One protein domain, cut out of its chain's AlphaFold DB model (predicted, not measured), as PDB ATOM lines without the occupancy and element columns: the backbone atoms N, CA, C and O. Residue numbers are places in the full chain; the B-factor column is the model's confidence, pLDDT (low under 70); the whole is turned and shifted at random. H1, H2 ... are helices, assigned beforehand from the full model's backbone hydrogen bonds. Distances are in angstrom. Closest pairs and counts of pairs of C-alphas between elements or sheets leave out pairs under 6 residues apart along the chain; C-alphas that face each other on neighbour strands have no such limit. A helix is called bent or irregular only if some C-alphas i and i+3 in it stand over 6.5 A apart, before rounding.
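AT A GLANCE: This is residues 4 to 164 of the 171 residues of an uncharacterized protein of Streptococcus oralis (UniProt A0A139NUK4). Five long helices, H2, H4, H5, H6 and H7, stand side by side as an elongated up-and-down bundle, each running against the one before it. H2, H7, H6 and H5 make a ring of four, H4 packs on H5 outside it, and the short H1 and H3 lie near opposite ends of the bundle. The printed part has 161 residues, with seven named helices in the order H1 to H7, no named strand, and the class all helix. It is compact, with a radius of gyration of the C-alphas of 16.6 A and spans of 51 by 28 by 27 A.

HOW THE PARTS SIT: H1, residues 4 to 7, and H2, residues 14 to 37, only just touch, with 3 pairs of C-alphas within 8 A, and only at the corner by their link; the closest C-alphas are those of Phe 6 and Ser 16, 5.5 A apart. H3, residues 46 to 51, touches no helix and meets H4, residues 53 to 70, only through their link. H4 touches H5, residues 77 to 101, in a hairpin at a shallow tilt of 23 degrees, with the C-alphas of Gly 59 and Gly 87 closest at 3.8 A. H5 touches H2 with residues 95 to 99 alone, the same way at 18 degrees; the closest C-alphas are those of Tyr 30 and Val 95, 6.2 A apart. H5 and H6, residues 110 to 129, form a hairpin, closest at the C-alphas of Tyr 85 and Leu 124, 6.5 A. H6 and H7, residues 134 to 163, form another, closest at the C-alphas of Ser 127 and Val 137, 4.8 A. H7 touches H2 the same way at a shallow tilt of 25 degrees, with the C-alphas of Ile 22 and Thr 142 closest at 5.2 A. H4 and H6 are apart. Every O i to N i+4 pair is within hydrogen-bond range in H2, H3, H6 and H7, against 12 of 14 in H4 and 17 of 21 in H5; H1 is too short for such a pair.

IN THESE COORDINATES: H1 begins at C-alpha 4, (-54.663, -20.463, 5.183). H2 is 32.7 A long, H4 25.2 A and H6 28.2 A. H5, 37.7 A, is only just irregular, with C-alphas 97 and 100 6.6 A apart. H7, the longest at 43.3 A, ends at C-alpha 163, (-17.921, -39.928, 11.979).

THE WHOLE: The C-alphas farthest apart are those of Glu 74 and Phe 163, 52.9 A. The printed part has no cut and no long link. Its mean pLDDT is 94.0, and residues 42 to 46 are under 70.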
ATOM      1  N   ALA A   4     -54.538 -20.681   6.620       81.19
ATOM      2  CA  ALA A   4     -54.663 -20.463   5.183       81.19
ATOM      3  C   ALA A   4     -55.060 -19.022   4.827       81.19
ATOM      4  O   ALA A   4     -54.650 -18.522   3.778       81.19
ATOM      5  N   ASP A   5     -55.782 -18.327   5.712       84.12
ATOM      6  CA  ASP A   5     -56.237 -16.959   5.467       84.12
ATOM      7  C   ASP A   5     -55.060 -15.985   5.331       84.12
ATOM      8  O   ASP A   5     -55.191 -14.992   4.626       84.12
ATOM      9  N   PHE A   6     -53.902 -16.268   5.946       82.62
ATOM     10  CA  PHE A   6     -52.683 -15.457   5.794       82.62
ATOM     11  C   PHE A   6     -52.071 -15.530   4.389       82.62
ATOM     12  O   PHE A   6     -51.247 -14.684   4.038       82.62
ATOM     13  N   PHE A   7     -52.427 -16.539   3.596       87.44
ATOM     14  CA  PHE A   7     -51.825 -16.810   2.291       87.44
ATOM     15  C   PHE A   7     -52.783 -16.534   1.125       87.44
ATOM     16  O   PHE A   7     -52.475 -16.869  -0.019       87.44
ATOM     17  N   THR A   8     -53.926 -15.899   1.391       89.44
ATOM     18  CA  THR A   8     -54.801 -15.367   0.342       89.44
ATOM     19  C   THR A   8     -54.209 -14.088  -0.249       89.44
ATOM     20  O   THR A   8     -53.466 -13.370   0.418       89.44
ATOM     21  N   LEU A   9     -54.561 -13.767  -1.500       85.50
ATOM     22  CA  LEU A   9     -54.080 -12.548  -2.170       85.50
ATOM     23  C   LEU A   9     -54.421 -11.265  -1.398       85.50
ATOM     24  O   LEU A   9     -53.664 -10.302  -1.456       85.50
ATOM     25  N   GLU A  10     -55.546 -11.256  -0.682       87.44
ATOM     26  CA  GLU A  10     -56.041 -10.087   0.052       87.44
ATOM     27  C   GLU A  10     -55.285  -9.841   1.364       87.44
ATOM     28  O   GLU A  10     -55.084  -8.692   1.749       87.44
ATOM     29  N   ASN A  11     -54.836 -10.905   2.036       87.31
ATOM     30  CA  ASN A  11     -54.213 -10.825   3.362       87.31
ATOM     31  C   ASN A  11     -52.695 -11.054   3.339       87.31
ATOM     32  O   ASN A  11     -52.036 -10.936   4.379       87.31
ATOM     33  N   PHE A  12     -52.133 -11.421   2.184       91.69
ATOM     34  CA  PHE A  12     -50.713 -11.714   2.061       91.69
ATOM     35  C   PHE A  12     -49.867 -10.508   2.479       91.69
ATOM     36  O   PHE A  12     -50.011  -9.399   1.965       91.69
ATOM     37  N   SER A  13     -48.954 -10.734   3.418       93.31
ATOM     38  CA  SER A  13     -48.123  -9.681   3.990       93.31
ATOM     39  C   SER A  13     -46.757 -10.215   4.414       93.31
ATOM     40  O   SER A  13     -46.458 -11.409   4.316       93.31
ATOM     41  N   ILE A  14     -45.914  -9.328   4.949       94.12
ATOM     42  CA  ILE A  14     -44.643  -9.734   5.552       94.12
ATOM     43  C   ILE A  14     -44.849 -10.735   6.698       94.12
ATOM     44  O   ILE A  14     -44.028 -11.633   6.868       94.12
ATOM     45  N   HIS A  15     -45.956 -10.643   7.445       94.00
ATOM     46  CA  HIS A  15     -46.261 -11.605   8.507       94.00
ATOM     47  C   HIS A  15     -46.477 -13.008   7.940       94.00
ATOM     48  O   HIS A  15     -45.960 -13.959   8.513       94.00
ATOM     49  N   SER A  16     -47.125 -13.142   6.778       93.94
ATOM     50  CA  SER A  16     -47.304 -14.427   6.088       93.94
ATOM     51  C   SER A  16     -45.959 -15.084   5.758       93.94
ATOM     52  O   SER A  16     -45.760 -16.271   6.014       93.94
ATOM     53  N   ILE A  17     -44.998 -14.298   5.257       96.00
ATOM     54  CA  ILE A  17     -43.640 -14.770   4.948       96.00
ATOM     55  C   ILE A  17     -42.909 -15.192   6.228       96.00
ATOM     56  O   ILE A  17     -42.323 -16.272   6.286       96.00
ATOM     57  N   LEU A  18     -42.949 -14.360   7.271       97.50
ATOM     58  CA  LEU A  18     -42.265 -14.640   8.535       97.50
ATOM     59  C   LEU A  18     -42.844 -15.870   9.247       97.50
ATOM     60  O   LEU A  18     -42.083 -16.694   9.754       97.50
ATOM     61  N   TYR A  19     -44.169 -16.031   9.238       95.94
ATOM     62  CA  TYR A  19     -44.839 -17.223   9.752       95.94
ATOM     63  C   TYR A  19     -44.487 -18.468   8.949       95.94
ATOM     64  O   TYR A  19     -44.204 -19.505   9.546       95.94
ATOM     65  N   PHE A  20     -44.423 -18.369   7.620       95.56
ATOM     66  CA  PHE A  20     -43.966 -19.477   6.788       95.56
ATOM     67  C   PHE A  20     -42.537 -19.904   7.146       95.56
ATOM     68  O   PHE A  20     -42.291 -21.089   7.354       95.56
ATOM     69  N   ILE A  21     -41.611 -18.952   7.313       97.88
ATOM     70  CA  ILE A  21     -40.228 -19.247   7.722       97.88
ATOM     71  C   ILE A  21     -40.191 -19.927   9.097       97.88
ATOM     72  O   ILE A  21     -39.476 -20.912   9.266       97.88
ATOM     73  N   ILE A  22     -40.977 -19.452  10.070       98.00
ATOM     74  CA  ILE A  22     -41.091 -20.092  11.391       98.00
ATOM     75  C   ILE A  22     -41.546 -21.548  11.237       98.00
ATOM     76  O   ILE A  22     -40.912 -22.446  11.787       98.00
ATOM     77  N   MET A  23     -42.605 -21.791  10.463       96.06
ATOM     78  CA  MET A  23     -43.145 -23.136  10.252       96.06
ATOM     79  C   MET A  23     -42.142 -24.059   9.564       96.06
ATOM     80  O   MET A  23     -41.962 -25.191  10.008       96.06
ATOM     81  N   VAL A  24     -41.446 -23.573   8.533       96.81
ATOM     82  CA  VAL A  24     -40.392 -24.330   7.850       96.81
ATOM     83  C   VAL A  24     -39.253 -24.655   8.810       96.81
ATOM     84  O   VAL A  24     -38.855 -25.809   8.875       96.81
ATOM     85  N   ASN A  25     -38.764 -23.701   9.606       98.25
ATOM     86  CA  ASN A  25     -37.682 -23.965  10.560       98.25
ATOM     87  C   ASN A  25     -38.084 -25.009  11.611       98.25
ATOM     88  O   ASN A  25     -37.321 -25.927  11.896       98.25
ATOM     89  N   LEU A  26     -39.294 -24.905  12.172       97.44
ATOM     90  CA  LEU A  26     -39.801 -25.889  13.133       97.44
ATOM     91  C   LEU A  26     -39.961 -27.273  12.491       97.44
ATOM     92  O   LEU A  26     -39.609 -28.279  13.110       97.44
ATOM     93  N   PHE A  27     -40.457 -27.322  11.252       95.38
ATOM     94  CA  PHE A  27     -40.601 -28.559  10.494       95.38
ATOM     95  C   PHE A  27     -39.248 -29.183  10.146       95.38
ATOM     96  O   PHE A  27     -39.084 -30.378  10.348       95.38
ATOM     97  N   MET A  28     -38.275 -28.400   9.679       96.38
ATOM     98  CA  MET A  28     -36.936 -28.888   9.334       96.38
ATOM     99  C   MET A  28     -36.199 -29.425  10.560       96.38
ATOM    100  O   MET A  28     -35.576 -30.480  10.473       96.38
ATOM    101  N   ASN A  29     -36.354 -28.780  11.718       95.31
ATOM    102  CA  ASN A  29     -35.786 -29.259  12.975       95.31
ATOM    103  C   ASN A  29     -36.380 -30.616  13.380       95.31
ATOM    104  O   ASN A  29     -35.658 -31.573  13.666       95.31
ATOM    105  N   TYR A  30     -37.712 -30.715  13.341       96.00
ATOM    106  CA  TYR A  30     -38.431 -31.967  13.561       96.00
ATOM    107  C   TYR A  30     -37.987 -33.047  12.564       96.00
ATOM    108  O   TYR A  30     -37.598 -34.139  12.968       96.00
ATOM    109  N   PHE A  31     -37.996 -32.736  11.270       94.69
ATOM    110  CA  PHE A  31     -37.662 -33.667  10.203       94.69
ATOM    111  C   PHE A  31     -36.221 -34.163  10.334       94.69
ATOM    112  O   PHE A  31     -35.988 -35.364  10.399       94.69
ATOM    113  N   GLY A  32     -35.249 -33.262  10.481       94.00
ATOM    114  CA  GLY A  32     -33.851 -33.638  10.654       94.00
ATOM    115  C   GLY A  32     -33.611 -34.473  11.916       94.00
ATOM    116  O   GLY A  32     -32.816 -35.414  11.890       94.00
ATOM    117  N   GLN A  33     -34.317 -34.193  13.014       95.06
ATOM    118  CA  GLN A  33     -34.251 -35.028  14.211       95.06
ATOM    119  C   GLN A  33     -34.791 -36.439  13.942       95.06
ATOM    120  O   GLN A  33     -34.122 -37.414  14.280       95.06
ATOM    121  N   PHE A  34     -35.997 -36.560  13.389       92.75
ATOM    122  CA  PHE A  34     -36.694 -37.843  13.311       92.75
ATOM    123  C   PHE A  34     -36.249 -38.719  12.141       92.75
ATOM    124  O   PHE A  34     -36.126 -39.924  12.324       92.75
ATOM    125  N   ASP A  35     -35.978 -38.117  10.990       91.38
ATOM    126  CA  ASP A  35     -35.623 -38.818   9.755       91.38
ATOM    127  C   ASP A  35     -34.113 -39.091   9.676       91.38
ATOM    128  O   ASP A  35     -33.672 -40.175   9.308       91.38
ATOM    129  N   HIS A  36     -33.282 -38.130  10.103       90.38
ATOM    130  CA  HIS A  36     -31.833 -38.224   9.901       90.38
ATOM    131  C   HIS A  36     -31.041 -38.558  11.175       90.38
ATOM    132  O   HIS A  36     -30.026 -39.268  11.105       90.38
ATOM    133  N   ALA A  37     -31.446 -38.046  12.344       93.31
ATOM    134  CA  ALA A  37     -30.641 -38.164  13.562       93.31
ATOM    135  C   ALA A  37     -30.904 -39.440  14.374       93.31
ATOM    136  O   ALA A  37     -29.957 -39.990  14.953       93.31
ATOM    137  N   ILE A  38     -32.156 -39.907  14.424       92.56
ATOM    138  CA  ILE A  38     -32.550 -41.118  15.155       92.56
ATOM    139  C   ILE A  38     -31.865 -42.360  14.571       92.56
ATOM    140  O   ILE A  38     -31.635 -42.487  13.371       92.56
ATOM    141  N   ASP A  39     -31.481 -43.270  15.463       90.81
ATOM    142  CA  ASP A  39     -30.978 -44.594  15.116       90.81
ATOM    143  C   ASP A  39     -32.151 -45.570  14.950       90.81
ATOM    144  O   ASP A  39     -32.704 -46.050  15.939       90.81
ATOM    145  N   GLU A  40     -32.566 -45.843  13.717       83.00
ATOM    146  CA  GLU A  40     -33.693 -46.747  13.438       83.00
ATOM    147  C   GLU A  40     -33.385 -48.218  13.753       83.00
ATOM    148  O   GLU A  40     -34.289 -48.982  14.097       83.00
ATOM    149  N   GLU A  41     -32.108 -48.605  13.681       81.00
ATOM    150  CA  GLU A  41     -31.638 -49.971  13.941       81.00
ATOM    151  C   GLU A  41     -31.401 -50.230  15.438       81.00
ATOM    152  O   GLU A  41     -31.261 -51.377  15.875       81.00
ATOM    153  N   GLY A  42     -31.388 -49.170  16.252       69.50
ATOM    154  CA  GLY A  42     -31.246 -49.258  17.697       69.50
ATOM    155  C   GLY A  42     -32.372 -50.066  18.352       69.50
ATOM    156  O   GLY A  42     -33.531 -50.023  17.936       69.50
ATOM    157  N   ASN A  43     -32.054 -50.774  19.446       65.56
ATOM    158  CA  ASN A  43     -33.023 -51.514  20.269       65.56
ATOM    159  C   ASN A  43     -33.908 -50.544  21.082       65.56
ATOM    160  O   ASN A  43     -33.826 -50.437  22.309       65.56
ATOM    161  N   ASN A  44     -34.684 -49.739  20.366       60.00
ATOM    162  CA  ASN A  44     -35.333 -48.553  20.881       60.00
ATOM    163  C   ASN A  44     -36.740 -48.876  21.370       60.00
ATOM    164  O   ASN A  44     -37.496 -49.639  20.767       60.00
ATOM    165  N   LYS A  45     -37.129 -48.217  22.465       62.75
ATOM    166  CA  LYS A  45     -38.516 -48.177  22.930       62.75
ATOM    167  C   LYS A  45     -39.355 -47.399  21.904       62.75
ATOM    168  O   LYS A  45     -39.624 -46.221  22.123       62.75
ATOM    169  N   ARG A  46     -39.772 -48.053  20.806       68.19
ATOM    170  CA  ARG A  46     -40.606 -47.485  19.715       68.19
ATOM    171  C   ARG A  46     -41.808 -46.701  20.241       68.19
ATOM    172  O   ARG A  46     -42.182 -45.681  19.683       68.19
ATOM    173  N   ILE A  47     -42.349 -47.148  21.373       80.38
ATOM    174  CA  ILE A  47     -43.422 -46.491  22.118       80.38
ATOM    175  C   ILE A  47     -43.077 -45.025  22.423       80.38
ATOM    176  O   ILE A  47     -43.852 -44.147  22.073       80.38
ATOM    177  N   PHE A  48     -41.913 -44.717  23.006       83.75
ATOM    178  CA  PHE A  48     -41.585 -43.324  23.339       83.75
ATOM    179  C   PHE A  48     -41.512 -42.440  22.088       83.75
ATOM    180  O   PHE A  48     -42.053 -41.340  22.106       83.75
ATOM    181  N   LEU A  49     -40.901 -42.931  21.002       86.12
ATOM    182  CA  LEU A  49     -40.808 -42.194  19.737       86.12
ATOM    183  C   LEU A  49     -42.201 -41.848  19.197       86.12
ATOM    184  O   LEU A  49     -42.468 -40.686  18.894       86.12
ATOM    185  N   ILE A  50     -43.120 -42.818  19.177       87.62
ATOM    186  CA  ILE A  50     -44.513 -42.609  18.752       87.62
ATOM    187  C   ILE A  50     -45.200 -41.582  19.659       87.62
ATOM    188  O   ILE A  50     -45.678 -40.558  19.177       87.62
ATOM    189  N   TYR A  51     -45.191 -41.794  20.979       90.69
ATOM    190  CA  TYR A  51     -45.886 -40.907  21.920       90.69
ATOM    191  C   TYR A  51     -45.261 -39.507  22.017       90.69
ATOM    192  O   TYR A  51     -45.951 -38.560  22.389       90.69
ATOM    193  N   SER A  52     -43.992 -39.336  21.642       90.94
ATOM    194  CA  SER A  52     -43.356 -38.017  21.598       90.94
ATOM    195  C   SER A  52     -43.963 -37.080  20.545       90.94
ATOM    196  O   SER A  52     -43.788 -35.870  20.650       90.94
ATOM    197  N   HIS A  53     -44.751 -37.598  19.595       93.94
ATOM    198  CA  HIS A  53     -45.469 -36.774  18.620       93.94
ATOM    199  C   HIS A  53     -46.630 -35.991  19.237       93.94
ATOM    200  O   HIS A  53     -46.943 -34.904  18.761       93.94
ATOM    201  N   TYR A  54     -47.249 -36.476  20.321       95.56
ATOM    202  CA  TYR A  54     -48.343 -35.747  20.974       95.56
ATOM    203  C   TYR A  54     -47.930 -34.342  21.437       95.56
ATOM    204  O   TYR A  54     -48.579 -33.386  21.018       95.56
ATOM    205  N   PRO A  55     -46.855 -34.156  22.233       96.50
ATOM    206  CA  PRO A  55     -46.408 -32.813  22.585       96.50
ATOM    207  C   PRO A  55     -45.944 -32.004  21.363       96.50
ATOM    208  O   PRO A  55     -46.165 -30.798  21.340       96.50
ATOM    209  N   ILE A  56     -45.388 -32.630  20.318       95.88
ATOM    210  CA  ILE A  56     -45.021 -31.933  19.069       95.88
ATOM    211  C   ILE A  56     -46.261 -31.331  18.400       95.88
ATOM    212  O   ILE A  56     -46.275 -30.139  18.099       95.88
ATOM    213  N   PHE A  57     -47.324 -32.120  18.222       94.88
ATOM    214  CA  PHE A  57     -48.573 -31.644  17.628       94.88
ATOM    215  C   PHE A  57     -49.277 -30.610  18.504       94.88
ATOM    216  O   PHE A  57     -49.766 -29.615  17.980       94.88
ATOM    217  N   ILE A  58     -49.285 -30.798  19.827       97.12
ATOM    218  CA  ILE A  58     -49.811 -29.796  20.765       97.12
ATOM    219  C   ILE A  58     -49.057 -28.474  20.593       97.12
ATOM    220  O   ILE A  58     -49.687 -27.435  20.407       97.12
ATOM    221  N   GLY A  59     -47.722 -28.514  20.587       97.44
ATOM    222  CA  GLY A  59     -46.893 -27.331  20.379       97.44
ATOM    223  C   GLY A  59     -47.182 -26.646  19.042       97.44
ATOM    224  O   GLY A  59     -47.371 -25.432  19.002       97.44
ATOM    225  N   LEU A  60     -47.310 -27.425  17.965       95.06
ATOM    226  CA  LEU A  60     -47.631 -26.920  16.630       95.06
ATOM    227  C   LEU A  60     -49.005 -26.237  16.578       95.06
ATOM    228  O   LEU A  60     -49.115 -25.140  16.043       95.06
ATOM    229  N   ILE A  61     -50.036 -26.849  17.168       95.12
ATOM    230  CA  ILE A  61     -51.391 -26.279  17.233       95.12
ATOM    231  C   ILE A  61     -51.384 -24.967  18.021       95.12
ATOM    232  O   ILE A  61     -52.001 -23.988  17.614       95.12
ATOM    233  N   MET A  62     -50.668 -24.914  19.144       97.56
ATOM    234  CA  MET A  62     -50.557 -23.681  19.924       97.56
ATOM    235  C   MET A  62     -49.884 -22.562  19.127       97.56
ATOM    236  O   MET A  62     -50.338 -21.417  19.169       97.56
ATOM    237  N   VAL A  63     -48.826 -22.894  18.380       97.12
ATOM    238  CA  VAL A  63     -48.142 -21.962  17.480       97.12
ATOM    239  C   VAL A  63     -49.117 -21.425  16.434       97.12
ATOM    240  O   VAL A  63     -49.279 -20.210  16.343       97.12
ATOM    241  N   THR A  64     -49.812 -22.296  15.699       93.62
ATOM    242  CA  THR A  64     -50.702 -21.884  14.600       93.62
ATOM    243  C   THR A  64     -51.911 -21.090  15.083       93.62
ATOM    244  O   THR A  64     -52.229 -20.057  14.495       93.62
ATOM    245  N   VAL A  65     -52.542 -21.492  16.191       93.94
ATOM    246  CA  VAL A  65     -53.644 -20.731  16.801       93.94
ATOM    247  C   VAL A  65     -53.177 -19.322  17.168       93.94
ATOM    248  O   VAL A  65     -53.847 -18.340  16.838       93.94
ATOM    249  N   SER A  66     -52.000 -19.200  17.788       96.31
ATOM    250  CA  SER A  66     -51.467 -17.905  18.220       96.31
ATOM    251  C   SER A  66     -51.163 -16.953  17.065       96.31
ATOM    252  O   SER A  66     -51.289 -15.750  17.257       96.31
ATOM    253  N   MET A  67     -50.786 -17.448  15.879       94.19
ATOM    254  CA  MET A  67     -50.445 -16.591  14.730       94.19
ATOM    255  C   MET A  67     -51.582 -15.628  14.367       94.19
ATOM    256  O   MET A  67     -51.338 -14.446  14.120       94.19
ATOM    257  N   SER A  68     -52.828 -16.112  14.400       91.69
ATOM    258  CA  SER A  68     -54.014 -15.287  14.142       91.69
ATOM    259  C   SER A  68     -54.256 -14.236  15.231       91.69
ATOM    260  O   SER A  68     -54.623 -13.102  14.937       91.69
ATOM    261  N   PHE A  69     -54.002 -14.588  16.494       94.94
ATOM    262  CA  PHE A  69     -54.219 -13.697  17.631       94.94
ATOM    263  C   PHE A  69     -53.082 -12.702  17.848       94.94
ATOM    264  O   PHE A  69     -53.322 -11.647  18.424       94.94
ATOM    265  N   LEU A  70     -51.860 -13.004  17.396       95.38
ATOM    266  CA  LEU A  70     -50.710 -12.112  17.554       95.38
ATOM    267  C   LEU A  70     -50.942 -10.789  16.835       95.38
ATOM    268  O   LEU A  70     -50.542  -9.756  17.344       95.38
ATOM    269  N   VAL A  71     -51.592 -10.820  15.673       93.25
ATOM    270  CA  VAL A  71     -51.872  -9.630  14.858       93.25
ATOM    271  C   VAL A  71     -53.258  -9.036  15.126       93.25
ATOM    272  O   VAL A  71     -53.634  -8.053  14.492       93.25
ATOM    273  N   ASN A  72     -54.025  -9.619  16.052       92.88
ATOM    274  CA  ASN A  72     -55.350  -9.130  16.397       92.88
ATOM    275  C   ASN A  72     -55.239  -8.017  17.460       92.88
ATOM    276  O   ASN A  72     -54.840  -8.309  18.592       92.88
ATOM    277  N   PRO A  73     -55.639  -6.767  17.153       90.94
ATOM    278  CA  PRO A  73     -55.522  -5.645  18.085       90.94
ATOM    279  C   PRO A  73     -56.353  -5.815  19.367       90.94
ATOM    280  O   PRO A  73     -56.014  -5.223  20.386       90.94
ATOM    281  N   GLU A  74     -57.408  -6.633  19.347       94.25
ATOM    282  CA  GLU A  74     -58.278  -6.877  20.505       94.25
ATOM    283  C   GLU A  74     -57.744  -7.968  21.448       94.25
ATOM    284  O   GLU A  74     -58.254  -8.150  22.555       94.25
ATOM    285  N   ALA A  75     -56.717  -8.717  21.038       95.31
ATOM    286  CA  ALA A  75     -56.183  -9.808  21.839       95.31
ATOM    287  C   ALA A  75     -55.300  -9.306  22.996       95.31
ATOM    288  O   ALA A  75     -54.609  -8.290  22.907       95.31
ATOM    289  N   HIS A  76     -55.235 -10.066  24.093       97.06
ATOM    290  CA  HIS A  76     -54.299  -9.772  25.178       97.06
ATOM    291  C   HIS A  76     -52.875 -10.206  24.789       97.06
ATOM    292  O   HIS A  76     -52.471 -11.351  25.001       97.06
ATOM    293  N   HIS A  77     -52.098  -9.291  24.215       96.19
ATOM    294  CA  HIS A  77     -50.856  -9.612  23.505       96.19
ATOM    295  C   HIS A  77     -49.785 -10.308  24.361       96.19
ATOM    296  O   HIS A  77     -49.069 -11.177  23.864       96.19
ATOM    297  N   LEU A  78     -49.704 -10.004  25.661       97.81
ATOM    298  CA  LEU A  78     -48.802 -10.710  26.579       97.81
ATOM    299  C   LEU A  78     -49.177 -12.192  26.717       97.81
ATOM    300  O   LEU A  78     -48.303 -13.059  26.743       97.81
ATOM    301  N   PHE A  79     -50.479 -12.487  26.773       98.12
ATOM    302  CA  PHE A  79     -50.976 -13.858  26.860       98.12
ATOM    303  C   PHE A  79     -50.705 -14.596  25.552       98.12
ATOM    304  O   PHE A  79     -50.127 -15.677  25.577       98.12
ATOM    305  N   VAL A  80     -51.044 -13.983  24.415       98.06
ATOM    306  CA  VAL A  80     -50.835 -14.596  23.097       98.06
ATOM    307  C   VAL A  80     -49.351 -14.851  22.836       98.06
ATOM    308  O   VAL A  80     -48.988 -15.938  22.402       98.06
ATOM    309  N   THR A  81     -48.479 -13.897  23.169       98.56
ATOM    310  CA  THR A  81     -47.022 -14.069  23.051       98.56
ATOM    311  C   THR A  81     -46.533 -15.217  23.932       98.56
ATOM    312  O   THR A  81     -45.765 -16.064  23.477       98.56
ATOM    313  N   SER A  82     -47.010 -15.297  25.176       98.50
ATOM    314  CA  SER A  82     -46.655 -16.391  26.087       98.50
ATOM    315  C   SER A  82     -47.132 -17.746  25.558       98.50
ATOM    316  O   SER A  82     -46.377 -18.714  25.571       98.50
ATOM    317  N   PHE A  83     -48.364 -17.815  25.050       98.56
ATOM    318  CA  PHE A  83     -48.958 -19.030  24.499       98.56
ATOM    319  C   PHE A  83     -48.234 -19.491  23.225       98.56
ATOM    320  O   PHE A  83     -47.910 -20.672  23.093       98.56
ATOM    321  N   PHE A  84     -47.876 -18.549  22.349       98.56
ATOM    322  CA  PHE A  84     -47.086 -18.791  21.144       98.56
ATOM    323  C   PHE A  84     -45.725 -19.413  21.469       98.56
ATOM    324  O   PHE A  84     -45.379 -20.479  20.955       98.56
ATOM    325  N   TYR A  85     -44.975 -18.791  22.381       98.69
ATOM    326  CA  TYR A  85     -43.672 -19.304  22.795       98.69
ATOM    327  C   TYR A  85     -43.769 -20.597  23.603       98.69
ATOM    328  O   TYR A  85     -42.878 -21.436  23.492       98.69
ATOM    329  N   MET A  86     -44.837 -20.804  24.378       98.56
ATOM    330  CA  MET A  86     -45.091 -22.088  25.034       98.56
ATOM    331  C   MET A  86     -45.275 -23.197  23.991       98.56
ATOM    332  O   MET A  86     -44.726 -24.283  24.163       98.56
ATOM    333  N   GLY A  87     -45.960 -22.910  22.881       98.56
ATOM    334  CA  GLY A  87     -46.106 -23.839  21.761       98.56
ATOM    335  C   GLY A  87     -44.762 -24.217  21.136       98.56
ATOM    336  O   GLY A  87     -44.438 -25.402  21.031       98.56
ATOM    337  N   ILE A  88     -43.933 -23.214  20.814       98.56
ATOM    338  CA  ILE A  88     -42.566 -23.438  20.311       98.56
ATOM    339  C   ILE A  88     -41.747 -24.242  21.330       98.56
ATOM    340  O   ILE A  88     -41.092 -25.214  20.965       98.56
ATOM    341  N   GLY A  89     -41.801 -23.870  22.609       98.44
ATOM    342  CA  GLY A  89     -41.044 -24.511  23.680       98.44
ATOM    343  C   GLY A  89     -41.412 -25.981  23.878       98.44
ATOM    344  O   GLY A  89     -40.521 -26.820  23.977       98.44
ATOM    345  N   ILE A  90     -42.707 -26.320  23.881       98.44
ATOM    346  CA  ILE A  90     -43.173 -27.711  23.992       98.44
ATOM    347  C   ILE A  90     -42.680 -28.535  22.798       98.44
ATOM    348  O   ILE A  90     -42.139 -29.625  23.002       98.44
ATOM    349  N   LEU A  91     -42.818 -28.010  21.575       97.56
ATOM    350  CA  LEU A  91     -42.319 -28.671  20.368       97.56
ATOM    351  C   LEU A  91     -40.811 -28.921  20.482       97.56
ATOM    352  O   LEU A  91     -40.358 -30.053  20.321       97.56
ATOM    353  N   GLN A  92     -40.042 -27.893  20.835       97.25
ATOM    354  CA  GLN A  92     -38.587 -27.975  20.951       97.25
ATOM    355  C   GLN A  92     -38.142 -28.962  22.032       97.25
ATOM    356  O   GLN A  92     -37.290 -29.811  21.781       97.25
ATOM    357  N   VAL A  93     -38.752 -28.930  23.219       97.19
ATOM    358  CA  VAL A  93     -38.449 -29.884  24.297       97.19
ATOM    359  C   VAL A  93     -38.763 -31.318  23.869       97.19
ATOM    360  O   VAL A  93     -37.978 -32.223  24.165       97.19
ATOM    361  N   ALA A  94     -39.870 -31.543  23.161       96.56
ATOM    362  CA  ALA A  94     -40.236 -32.865  22.668       96.56
ATOM    363  C   ALA A  94     -39.238 -33.384  21.621       96.56
ATOM    364  O   ALA A  94     -38.747 -34.508  21.750       96.56
ATOM    365  N   VAL A  95     -38.866 -32.559  20.639       96.88
ATOM    366  CA  VAL A  95     -37.864 -32.898  19.615       96.88
ATOM    367  C   VAL A  95     -36.508 -33.203  20.267       96.88
ATOM    368  O   VAL A  95     -35.956 -34.289  20.094       96.88
ATOM    369  N   LEU A  96     -36.014 -32.314  21.129       96.69
ATOM    370  CA  LEU A  96     -34.726 -32.457  21.818       96.69
ATOM    371  C   LEU A  96     -34.669 -33.663  22.776       96.69
ATOM    372  O   LEU A  96     -33.608 -34.276  22.955       96.69
ATOM    373  N   SER A  97     -35.801 -34.042  23.376       94.75
ATOM    374  CA  SER A  97     -35.904 -35.213  24.260       94.75
ATOM    375  C   SER A  97     -35.658 -36.536  23.537       94.75
ATOM    376  O   SER A  97     -35.198 -37.497  24.170       94.75
ATOM    377  N   ASN A  98     -35.923 -36.578  22.228       94.00
ATOM    378  CA  ASN A  98     -35.643 -37.730  21.376       94.00
ATOM    379  C   ASN A  98     -34.154 -37.884  21.039       94.00
ATOM    380  O   ASN A  98     -33.743 -38.969  20.640       94.00
ATOM    381  N   GLY A  99     -33.317 -36.881  21.337       92.88
ATOM    382  CA  GLY A  99     -31.864 -36.942  21.145       92.88
ATOM    383  C   GLY A  99     -31.166 -38.125  21.833       92.88
ATOM    384  O   GLY A  99     -30.082 -38.541  21.428       92.88
ATOM    385  N   ARG A 100     -31.801 -38.726  22.851       90.75
ATOM    386  CA  ARG A 100     -31.323 -39.955  23.510       90.75
ATOM    387  C   ARG A 100     -31.330 -41.189  22.595       90.75
ATOM    388  O   ARG A 100     -30.587 -42.132  22.863       90.75
ATOM    389  N   PHE A 101     -32.155 -41.175  21.549       92.19
ATOM    390  CA  PHE A 101     -32.281 -42.236  20.543       92.19
ATOM    391  C   PHE A 101     -31.478 -41.938  19.276       92.19
ATOM    392  O   PHE A 101     -31.542 -42.708  18.324       92.19
ATOM    393  N   ASN A 102     -30.719 -40.838  19.250       94.06
ATOM    394  CA  ASN A 102     -29.870 -40.525  18.110       94.06
ATOM    395  C   ASN A 102     -28.767 -41.569  17.945       94.06
ATOM    396  O   ASN A 102     -28.269 -42.132  18.936       94.06
ATOM    397  N   LYS A 103     -28.319 -41.719  16.692       93.00
ATOM    398  CA  LYS A 103     -27.065 -42.397  16.333       93.00
ATOM    399  C   LYS A 103     -25.968 -41.937  17.288       93.00
ATOM    400  O   LYS A 103     -25.916 -40.766  17.669       93.00
ATOM    401  N   SER A 104     -25.074 -42.840  17.686       92.56
ATOM    402  CA  SER A 104     -24.084 -42.585  18.750       92.56
ATOM    403  C   SER A 104     -23.295 -41.280  18.562       92.56
ATOM    404  O   SER A 104     -23.056 -40.546  19.522       92.56
ATOM    405  N   HIS A 105     -22.948 -40.947  17.319       92.00
ATOM    406  CA  HIS A 105     -22.221 -39.734  16.969       92.00
ATOM    407  C   HIS A 105     -23.100 -38.471  16.880       92.00
ATOM    408  O   HIS A 105     -22.538 -37.380  16.915       92.00
ATOM    409  N   LEU A 106     -24.430 -38.583  16.838       95.12
ATOM    410  CA  LEU A 106     -25.405 -37.478  16.795       95.12
ATOM    411  C   LEU A 106     -26.120 -37.233  18.132       95.12
ATOM    412  O   LEU A 106     -27.024 -36.402  18.210       95.12
ATOM    413  N   ARG A 107     -25.731 -37.932  19.203       94.88
ATOM    414  CA  ARG A 107     -26.252 -37.654  20.545       94.88
ATOM    415  C   ARG A 107     -25.833 -36.263  21.011       94.88
ATOM    416  O   ARG A 107     -24.656 -35.904  20.943       94.88
ATOM    417  N   TYR A 108     -26.802 -35.511  21.514       96.31
ATOM    418  CA  TYR A 108     -26.586 -34.163  22.023       96.31
ATOM    419  C   TYR A 108     -25.801 -34.181  23.331       96.31
ATOM    420  O   TYR A 108     -26.101 -34.945  24.251       96.31
ATOM    421  N   ASP A 109     -24.800 -33.310  23.422       95.62
ATOM    422  CA  ASP A 109     -24.095 -33.050  24.668       95.62
ATOM    423  C   ASP A 109     -24.774 -31.915  25.455       95.62
ATOM    424  O   ASP A 109     -25.700 -31.244  24.992       95.62
ATOM    425  N   ARG A 110     -24.308 -31.682  26.687       95.94
ATOM    426  CA  ARG A 110     -24.862 -30.621  27.546       95.94
ATOM    427  C   ARG A 110     -24.712 -29.229  26.932       95.94
ATOM    428  O   ARG A 110     -25.548 -28.372  27.194       95.94
ATOM    429  N   LYS A 111     -23.661 -29.003  26.137       97.12
ATOM    430  CA  LYS A 111     -23.425 -27.715  25.479       97.12
ATOM    431  C   LYS A 111     -24.476 -27.470  24.407       97.12
ATOM    432  O   LYS A 111     -25.042 -26.388  24.383       97.12
ATOM    433  N   PHE A 112     -24.798 -28.478  23.598       98.00
ATOM    434  CA  PHE A 112     -25.847 -28.395  22.590       98.00
ATOM    435  C   PHE A 112     -27.201 -28.044  23.217       98.00
ATOM    436  O   PHE A 112     -27.836 -27.078  22.795       98.00
ATOM    437  N   TYR A 113     -27.607 -28.766  24.271       98.19
ATOM    438  CA  TYR A 113     -28.841 -28.460  25.003       98.19
ATOM    439  C   TYR A 113     -28.822 -27.053  25.615       98.19
ATOM    440  O   TYR A 113     -29.808 -26.327  25.511       98.19
ATOM    441  N   GLY A 114     -27.698 -26.652  26.216       98.25
ATOM    442  CA  GLY A 114     -27.521 -25.318  26.789       98.25
ATOM    443  C   GLY A 114     -27.645 -24.204  25.748       98.25
ATOM    444  O   GLY A 114     -28.339 -23.223  25.998       98.25
ATOM    445  N   SER A 115     -27.047 -24.372  24.567       98.38
ATOM    446  CA  SER A 115     -27.162 -23.419  23.456       98.38
ATOM    447  C   SER A 115     -28.600 -23.301  22.954       98.38
ATOM    448  O   SER A 115     -29.095 -22.190  22.794       98.38
ATOM    449  N   GLN A 116     -29.294 -24.425  22.750       98.56
ATOM    450  CA  GLN A 116     -30.696 -24.428  22.309       98.56
ATOM    451  C   GLN A 116     -31.610 -23.738  23.329       98.56
ATOM    452  O   GLN A 116     -32.402 -22.870  22.962       98.56
ATOM    453  N   ALA A 117     -31.448 -24.058  24.618       98.44
ATOM    454  CA  ALA A 117     -32.182 -23.401  25.694       98.44
ATOM    455  C   ALA A 117     -31.858 -21.900  25.773       98.44
ATOM    456  O   ALA A 117     -32.763 -21.089  25.930       98.44
ATOM    457  N   GLY A 118     -30.586 -21.520  25.623       98.62
ATOM    458  CA  GLY A 118     -30.153 -20.124  25.622       98.62
ATOM    459  C   GLY A 118     -30.781 -19.314  24.488       98.62
ATOM    460  O   GLY A 118     -31.362 -18.264  24.751       98.62
ATOM    461  N   ILE A 119     -30.729 -19.818  23.250       98.69
ATOM    462  CA  ILE A 119     -31.350 -19.168  22.082       98.69
ATOM    463  C   ILE A 119     -32.854 -18.977  22.319       98.69
ATOM    464  O   ILE A 119     -33.370 -17.874  22.127       98.69
ATOM    465  N   PHE A 120     -33.542 -20.021  22.794       98.75
ATOM    466  CA  PHE A 120     -34.974 -19.963  23.076       98.75
ATOM    467  C   PHE A 120     -35.322 -18.950  24.175       98.75
ATOM    468  O   PHE A 120     -36.208 -18.117  23.992       98.75
ATOM    469  N   LEU A 121     -34.621 -18.988  25.313       98.62
ATOM    470  CA  LEU A 121     -34.891 -18.101  26.446       98.62
ATOM    471  C   LEU A 121     -34.629 -16.634  26.100       98.62
ATOM    472  O   LEU A 121     -35.399 -15.771  26.514       98.62
ATOM    473  N   ILE A 122     -33.585 -16.352  25.317       98.62
ATOM    474  CA  ILE A 122     -33.308 -15.002  24.819       98.62
ATOM    475  C   ILE A 122     -34.473 -14.516  23.946       98.62
ATOM    476  O   ILE A 122     -34.997 -13.429  24.189       98.62
ATOM    477  N   GLY A 123     -34.921 -15.331  22.981       98.69
ATOM    478  CA  GLY A 123     -36.071 -15.004  22.132       98.69
ATOM    479  C   GLY A 123     -37.347 -14.758  22.941       98.69
ATOM    480  O   GLY A 123     -37.998 -13.729  22.769       98.69
ATOM    481  N   LEU A 124     -37.649 -15.646  23.893       98.69
ATOM    482  CA  LEU A 124     -38.800 -15.529  24.789       98.69
ATOM    483  C   LEU A 124     -38.770 -14.225  25.589       98.69
ATOM    484  O   LEU A 124     -39.744 -13.476  25.573       98.69
ATOM    485  N   VAL A 125     -37.666 -13.940  26.284       98.62
ATOM    486  CA  VAL A 125     -37.552 -12.745  27.132       98.62
ATOM    487  C   VAL A 125     -37.728 -11.481  26.296       98.62
ATOM    488  O   VAL A 125     -38.533 -10.625  26.660       98.62
ATOM    489  N   PHE A 126     -37.046 -11.376  25.152       98.50
ATOM    490  CA  PHE A 126     -37.203 -10.212  24.283       98.50
ATOM    491  C   PHE A 126     -38.627 -10.089  23.734       98.50
ATOM    492  O   PHE A 126     -39.193  -8.999  23.759       98.50
ATOM    493  N   SER A 127     -39.258 -11.180  23.299       98.56
ATOM    494  CA  SER A 127     -40.642 -11.115  22.825       98.56
ATOM    495  C   SER A 127     -41.640 -10.743  23.916       98.56
ATOM    496  O   SER A 127     -42.575 -10.004  23.627       98.56
ATOM    497  N   LEU A 128     -41.449 -11.173  25.165       98.50
ATOM    498  CA  LEU A 128     -42.310 -10.743  26.271       98.50
ATOM    499  C   LEU A 128     -42.164  -9.241  26.552       98.50
ATOM    500  O   LEU A 128     -43.178  -8.559  26.719       98.50
ATOM    501  N   LEU A 129     -40.931  -8.714  26.532       98.38
ATOM    502  CA  LEU A 129     -40.656  -7.279  26.695       98.38
ATOM    503  C   LEU A 129     -41.310  -6.430  25.596       98.38
ATOM    504  O   LEU A 129     -41.800  -5.338  25.873       98.38
ATOM    505  N   PHE A 130     -41.352  -6.944  24.367       98.00
ATOM    506  CA  PHE A 130     -41.956  -6.274  23.213       98.00
ATOM    507  C   PHE A 130     -43.341  -6.818  22.847       98.00
ATOM    508  O   PHE A 130     -43.791  -6.618  21.721       98.00
ATOM    509  N   SER A 131     -44.040  -7.477  23.779       97.31
ATOM    510  CA  SER A 131     -45.304  -8.174  23.486       97.31
ATOM    511  C   SER A 131     -46.385  -7.260  22.902       97.31
ATOM    512  O   SER A 131     -47.178  -7.705  22.084       97.31
ATOM    513  N   ALA A 132     -46.371  -5.967  23.232       96.00
ATOM    514  CA  ALA A 132     -47.278  -4.970  22.659       96.00
ATOM    515  C   ALA A 132     -47.057  -4.686  21.156       96.00
ATOM    516  O   ALA A 132     -47.857  -3.978  20.552       96.00
ATOM    517  N   ASN A 133     -45.981  -5.195  20.546       97.19
ATOM    518  CA  ASN A 133     -45.680  -5.010  19.129       97.19
ATOM    519  C   ASN A 133     -45.599  -6.369  18.403       97.19
ATOM    520  O   ASN A 133     -44.542  -7.011  18.410       97.19
ATOM    521  N   PRO A 134     -46.685  -6.793  17.726       95.56
ATOM    522  CA  PRO A 134     -46.753  -8.075  17.026       95.56
ATOM    523  C   PRO A 134     -45.617  -8.292  16.034       95.56
ATOM    524  O   PRO A 134     -44.992  -9.347  16.017       95.56
ATOM    525  N   THR A 135     -45.288  -7.274  15.236       96.94
ATOM    526  CA  THR A 135     -44.236  -7.373  14.219       96.94
ATOM    527  C   THR A 135     -42.877  -7.673  14.846       96.94
ATOM    528  O   THR A 135     -42.135  -8.505  14.320       96.94
ATOM    529  N   ILE A 136     -42.554  -7.051  15.986       98.12
ATOM    530  CA  ILE A 136     -41.307  -7.325  16.713       98.12
ATOM    531  C   ILE A 136     -41.318  -8.753  17.273       98.12
ATOM    532  O   ILE A 136     -40.339  -9.475  17.095       98.12
ATOM    533  N   VAL A 137     -42.423  -9.191  17.887       98.56
ATOM    534  CA  VAL A 137     -42.565 -10.561  18.419       98.56
ATOM    535  C   VAL A 137     -42.353 -11.608  17.325       98.56
ATOM    536  O   VAL A 137     -41.544 -12.520  17.497       98.56
ATOM    537  N   ILE A 138     -43.033 -11.447  16.187       98.44
ATOM    538  CA  ILE A 138     -42.940 -12.357  15.040       98.44
ATOM    539  C   ILE A 138     -41.507 -12.375  14.501       98.44
ATOM    540  O   ILE A 138     -40.942 -13.446  14.306       98.44
ATOM    541  N   THR A 139     -40.882 -11.206  14.339       98.69
ATOM    542  CA  THR A 139     -39.500 -11.096  13.845       98.69
ATOM    543  C   THR A 139     -38.504 -11.796  14.772       98.69
ATOM    544  O   THR A 139     -37.652 -12.549  14.302       98.69
ATOM    545  N   ILE A 140     -38.619 -11.596  16.091       98.81
ATOM    546  CA  ILE A 140     -37.766 -12.275  17.078       98.81
ATOM    547  C   ILE A 140     -37.956 -13.789  16.981       98.81
ATOM    548  O   ILE A 140     -36.968 -14.519  16.938       98.81
ATOM    549  N   ALA A 141     -39.198 -14.271  16.891       98.69
ATOM    550  CA  ALA A 141     -39.474 -15.698  16.773       98.69
ATOM    551  C   ALA A 141     -38.916 -16.298  15.472       98.69
ATOM    552  O   ALA A 141     -38.360 -17.400  15.489       98.69
ATOM    553  N   THR A 142     -38.991 -15.574  14.351       98.75
ATOM    554  CA  THR A 142     -38.368 -15.983  13.085       98.75
ATOM    555  C   THR A 142     -36.854 -16.113  13.232       98.75
ATOM    556  O   THR A 142     -36.295 -17.154  12.892       98.75
ATOM    557  N   LEU A 143     -36.181 -15.099  13.782       98.81
ATOM    558  CA  LEU A 143     -34.728 -15.128  13.979       98.81
ATOM    559  C   LEU A 143     -34.303 -16.216  14.969       98.81
ATOM    560  O   LEU A 143     -33.312 -16.906  14.739       98.81
ATOM    561  N   MET A 144     -35.063 -16.398  16.046       98.75
ATOM    562  CA  MET A 144     -34.823 -17.433  17.045       98.75
ATOM    563  C   MET A 144     -34.927 -18.828  16.424       98.75
ATOM    564  O   MET A 144     -33.990 -19.612  16.539       98.75
ATOM    565  N   THR A 145     -36.037 -19.142  15.751       98.75
ATOM    566  CA  THR A 145     -36.232 -20.461  15.123       98.75
ATOM    567  C   THR A 145     -35.197 -20.726  14.032       98.75
ATOM    568  O   THR A 145     -34.676 -21.835  13.956       98.75
ATOM    569  N   LEU A 146     -34.814 -19.703  13.261       98.69
ATOM    570  CA  LEU A 146     -33.736 -19.803  12.278       98.69
ATOM    571  C   LEU A 146     -32.383 -20.090  12.944       98.69
ATOM    572  O   LEU A 146     -31.649 -20.964  12.495       98.69
ATOM    573  N   ALA A 147     -32.047 -19.393  14.031       98.75
ATOM    574  CA  ALA A 147     -30.805 -19.623  14.765       98.75
ATOM    575  C   ALA A 147     -30.751 -21.032  15.380       98.75
ATOM    576  O   ALA A 147     -29.703 -21.682  15.341       98.75
ATOM    577  N   MET A 148     -31.873 -21.523  15.916       98.56
ATOM    578  CA  MET A 148     -31.983 -22.891  16.430       98.56
ATOM    579  C   MET A 148     -31.764 -23.923  15.322       98.56
ATOM    580  O   MET A 148     -31.005 -24.873  15.533       98.56
ATOM    581  N   GLU A 149     -32.370 -23.707  14.153       98.25
ATOM    582  CA  GLU A 149     -32.244 -24.595  12.999       98.25
ATOM    583  C   GLU A 149     -30.828 -24.595  12.415       98.25
ATOM    584  O   GLU A 149     -30.239 -25.656  12.218       98.25
ATOM    585  N   ILE A 150     -30.211 -23.421  12.246       98.38
ATOM    586  CA  ILE A 150     -28.809 -23.306  11.823       98.38
ATOM    587  C   ILE A 150     -27.892 -24.041  12.805       98.38
ATOM    588  O   ILE A 150     -26.990 -24.767  12.383       98.38
ATOM    589  N   HIS A 151     -28.112 -23.887  14.113       98.44
ATOM    590  CA  HIS A 151     -27.315 -24.573  15.126       98.44
ATOM    591  C   HIS A 151     -27.471 -26.101  15.046       98.44
ATOM    592  O   HIS A 151     -26.468 -26.819  15.124       98.44
ATOM    593  N   PHE A 152     -28.696 -26.604  14.865       97.44
ATOM    594  CA  PHE A 152     -28.958 -28.031  14.670       97.44
ATOM    595  C   PHE A 152     -28.302 -28.556  13.385       97.44
ATOM    596  O   PHE A 152     -27.501 -29.491  13.445       97.44
ATOM    597  N   THR A 153     -28.549 -27.910  12.246       96.25
ATOM    598  CA  THR A 153     -27.983 -28.295  10.948       96.25
ATOM    599  C   THR A 153     -26.450 -28.263  10.969       96.25
ATOM    600  O   THR A 153     -25.795 -29.202  10.510       96.25
ATOM    601  N   HIS A 154     -25.840 -27.238  11.572       96.50
ATOM    602  CA  HIS A 154     -24.386 -27.159  11.725       96.50
ATOM    603  C   HIS A 154     -23.828 -28.309  12.577       96.50
ATOM    604  O   HIS A 154     -22.819 -28.926  12.210       96.50
ATOM    605  N   PHE A 155     -24.473 -28.612  13.712       96.56
ATOM    606  CA  PHE A 155     -24.122 -29.758  14.552       96.56
ATOM    607  C   PHE A 155     -24.207 -31.062  13.758       96.56
ATOM    608  O   PHE A 155     -23.228 -31.809  13.720       96.56
ATOM    609  N   TYR A 156     -25.333 -31.300  13.085       94.75
ATOM    610  CA  TYR A 156     -25.562 -32.496  12.285       94.75
ATOM    611  C   TYR A 156     -24.473 -32.663  11.221       94.75
ATOM    612  O   TYR A 156     -23.755 -33.660  11.228       94.75
ATOM    613  N   ILE A 157     -24.248 -31.651  10.375       93.06
ATOM    614  CA  ILE A 157     -23.254 -31.716   9.294       93.06
ATOM    615  C   ILE A 157     -21.847 -31.969   9.843       93.06
ATOM    616  O   ILE A 157     -21.111 -32.794   9.299       93.06
ATOM    617  N   THR A 158     -21.456 -31.287  10.922       93.25
ATOM    618  CA  THR A 158     -20.107 -31.418  11.494       93.25
ATOM    619  C   THR A 158     -19.883 -32.806  12.086       93.25
ATOM    620  O   THR A 158     -18.820 -33.402  11.904       93.25
ATOM    621  N   ARG A 159     -20.877 -33.342  12.798       93.56
ATOM    622  CA  ARG A 159     -20.790 -34.669  13.413       93.56
ATOM    623  C   ARG A 159     -20.844 -35.770  12.363       93.56
ATOM    624  O   ARG A 159     -20.020 -36.679  12.426       93.56
ATOM    625  N   THR A 160     -21.723 -35.646  11.375       90.25
ATOM    626  CA  THR A 160     -21.822 -36.598  10.270       90.25
ATOM    627  C   THR A 160     -20.532 -36.615   9.459       90.25
ATOM    628  O   THR A 160     -19.947 -37.676   9.337       90.25
ATOM    629  N   LYS A 161     -19.979 -35.469   9.032       88.81
ATOM    630  CA  LYS A 161     -18.688 -35.429   8.305       88.81
ATOM    631  C   LYS A 161     -17.517 -36.042   9.079       88.81
ATOM    632  O   LYS A 161     -16.578 -36.542   8.472       88.81
ATOM    633  N   LYS A 162     -17.535 -35.952  10.412       88.88
ATOM    634  CA  LYS A 162     -16.448 -36.453  11.261       88.88
ATOM    635  C   LYS A 162     -16.514 -37.966  11.493       88.88
ATOM    636  O   LYS A 162     -15.471 -38.577  11.705       88.88
ATOM    637  N   PHE A 163     -17.711 -38.550  11.518       87.94
ATOM    638  CA  PHE A 163     -17.921 -39.928  11.979       87.94
ATOM    639  C   PHE A 163     -18.703 -40.813  10.994       87.94
ATOM    640  O   PHE A 163     -18.909 -41.989  11.282       87.94
ATOM    641  N   SER A 164     -19.159 -40.268   9.866       82.69
ATOM    642  CA  SER A 164     -19.986 -40.946   8.865       82.69
ATOM    643  C   SER A 164     -19.915 -40.220   7.503       82.69
ATOM    644  O   SER A 164     -19.073 -39.346   7.284       82.69
TER     645      SER A 164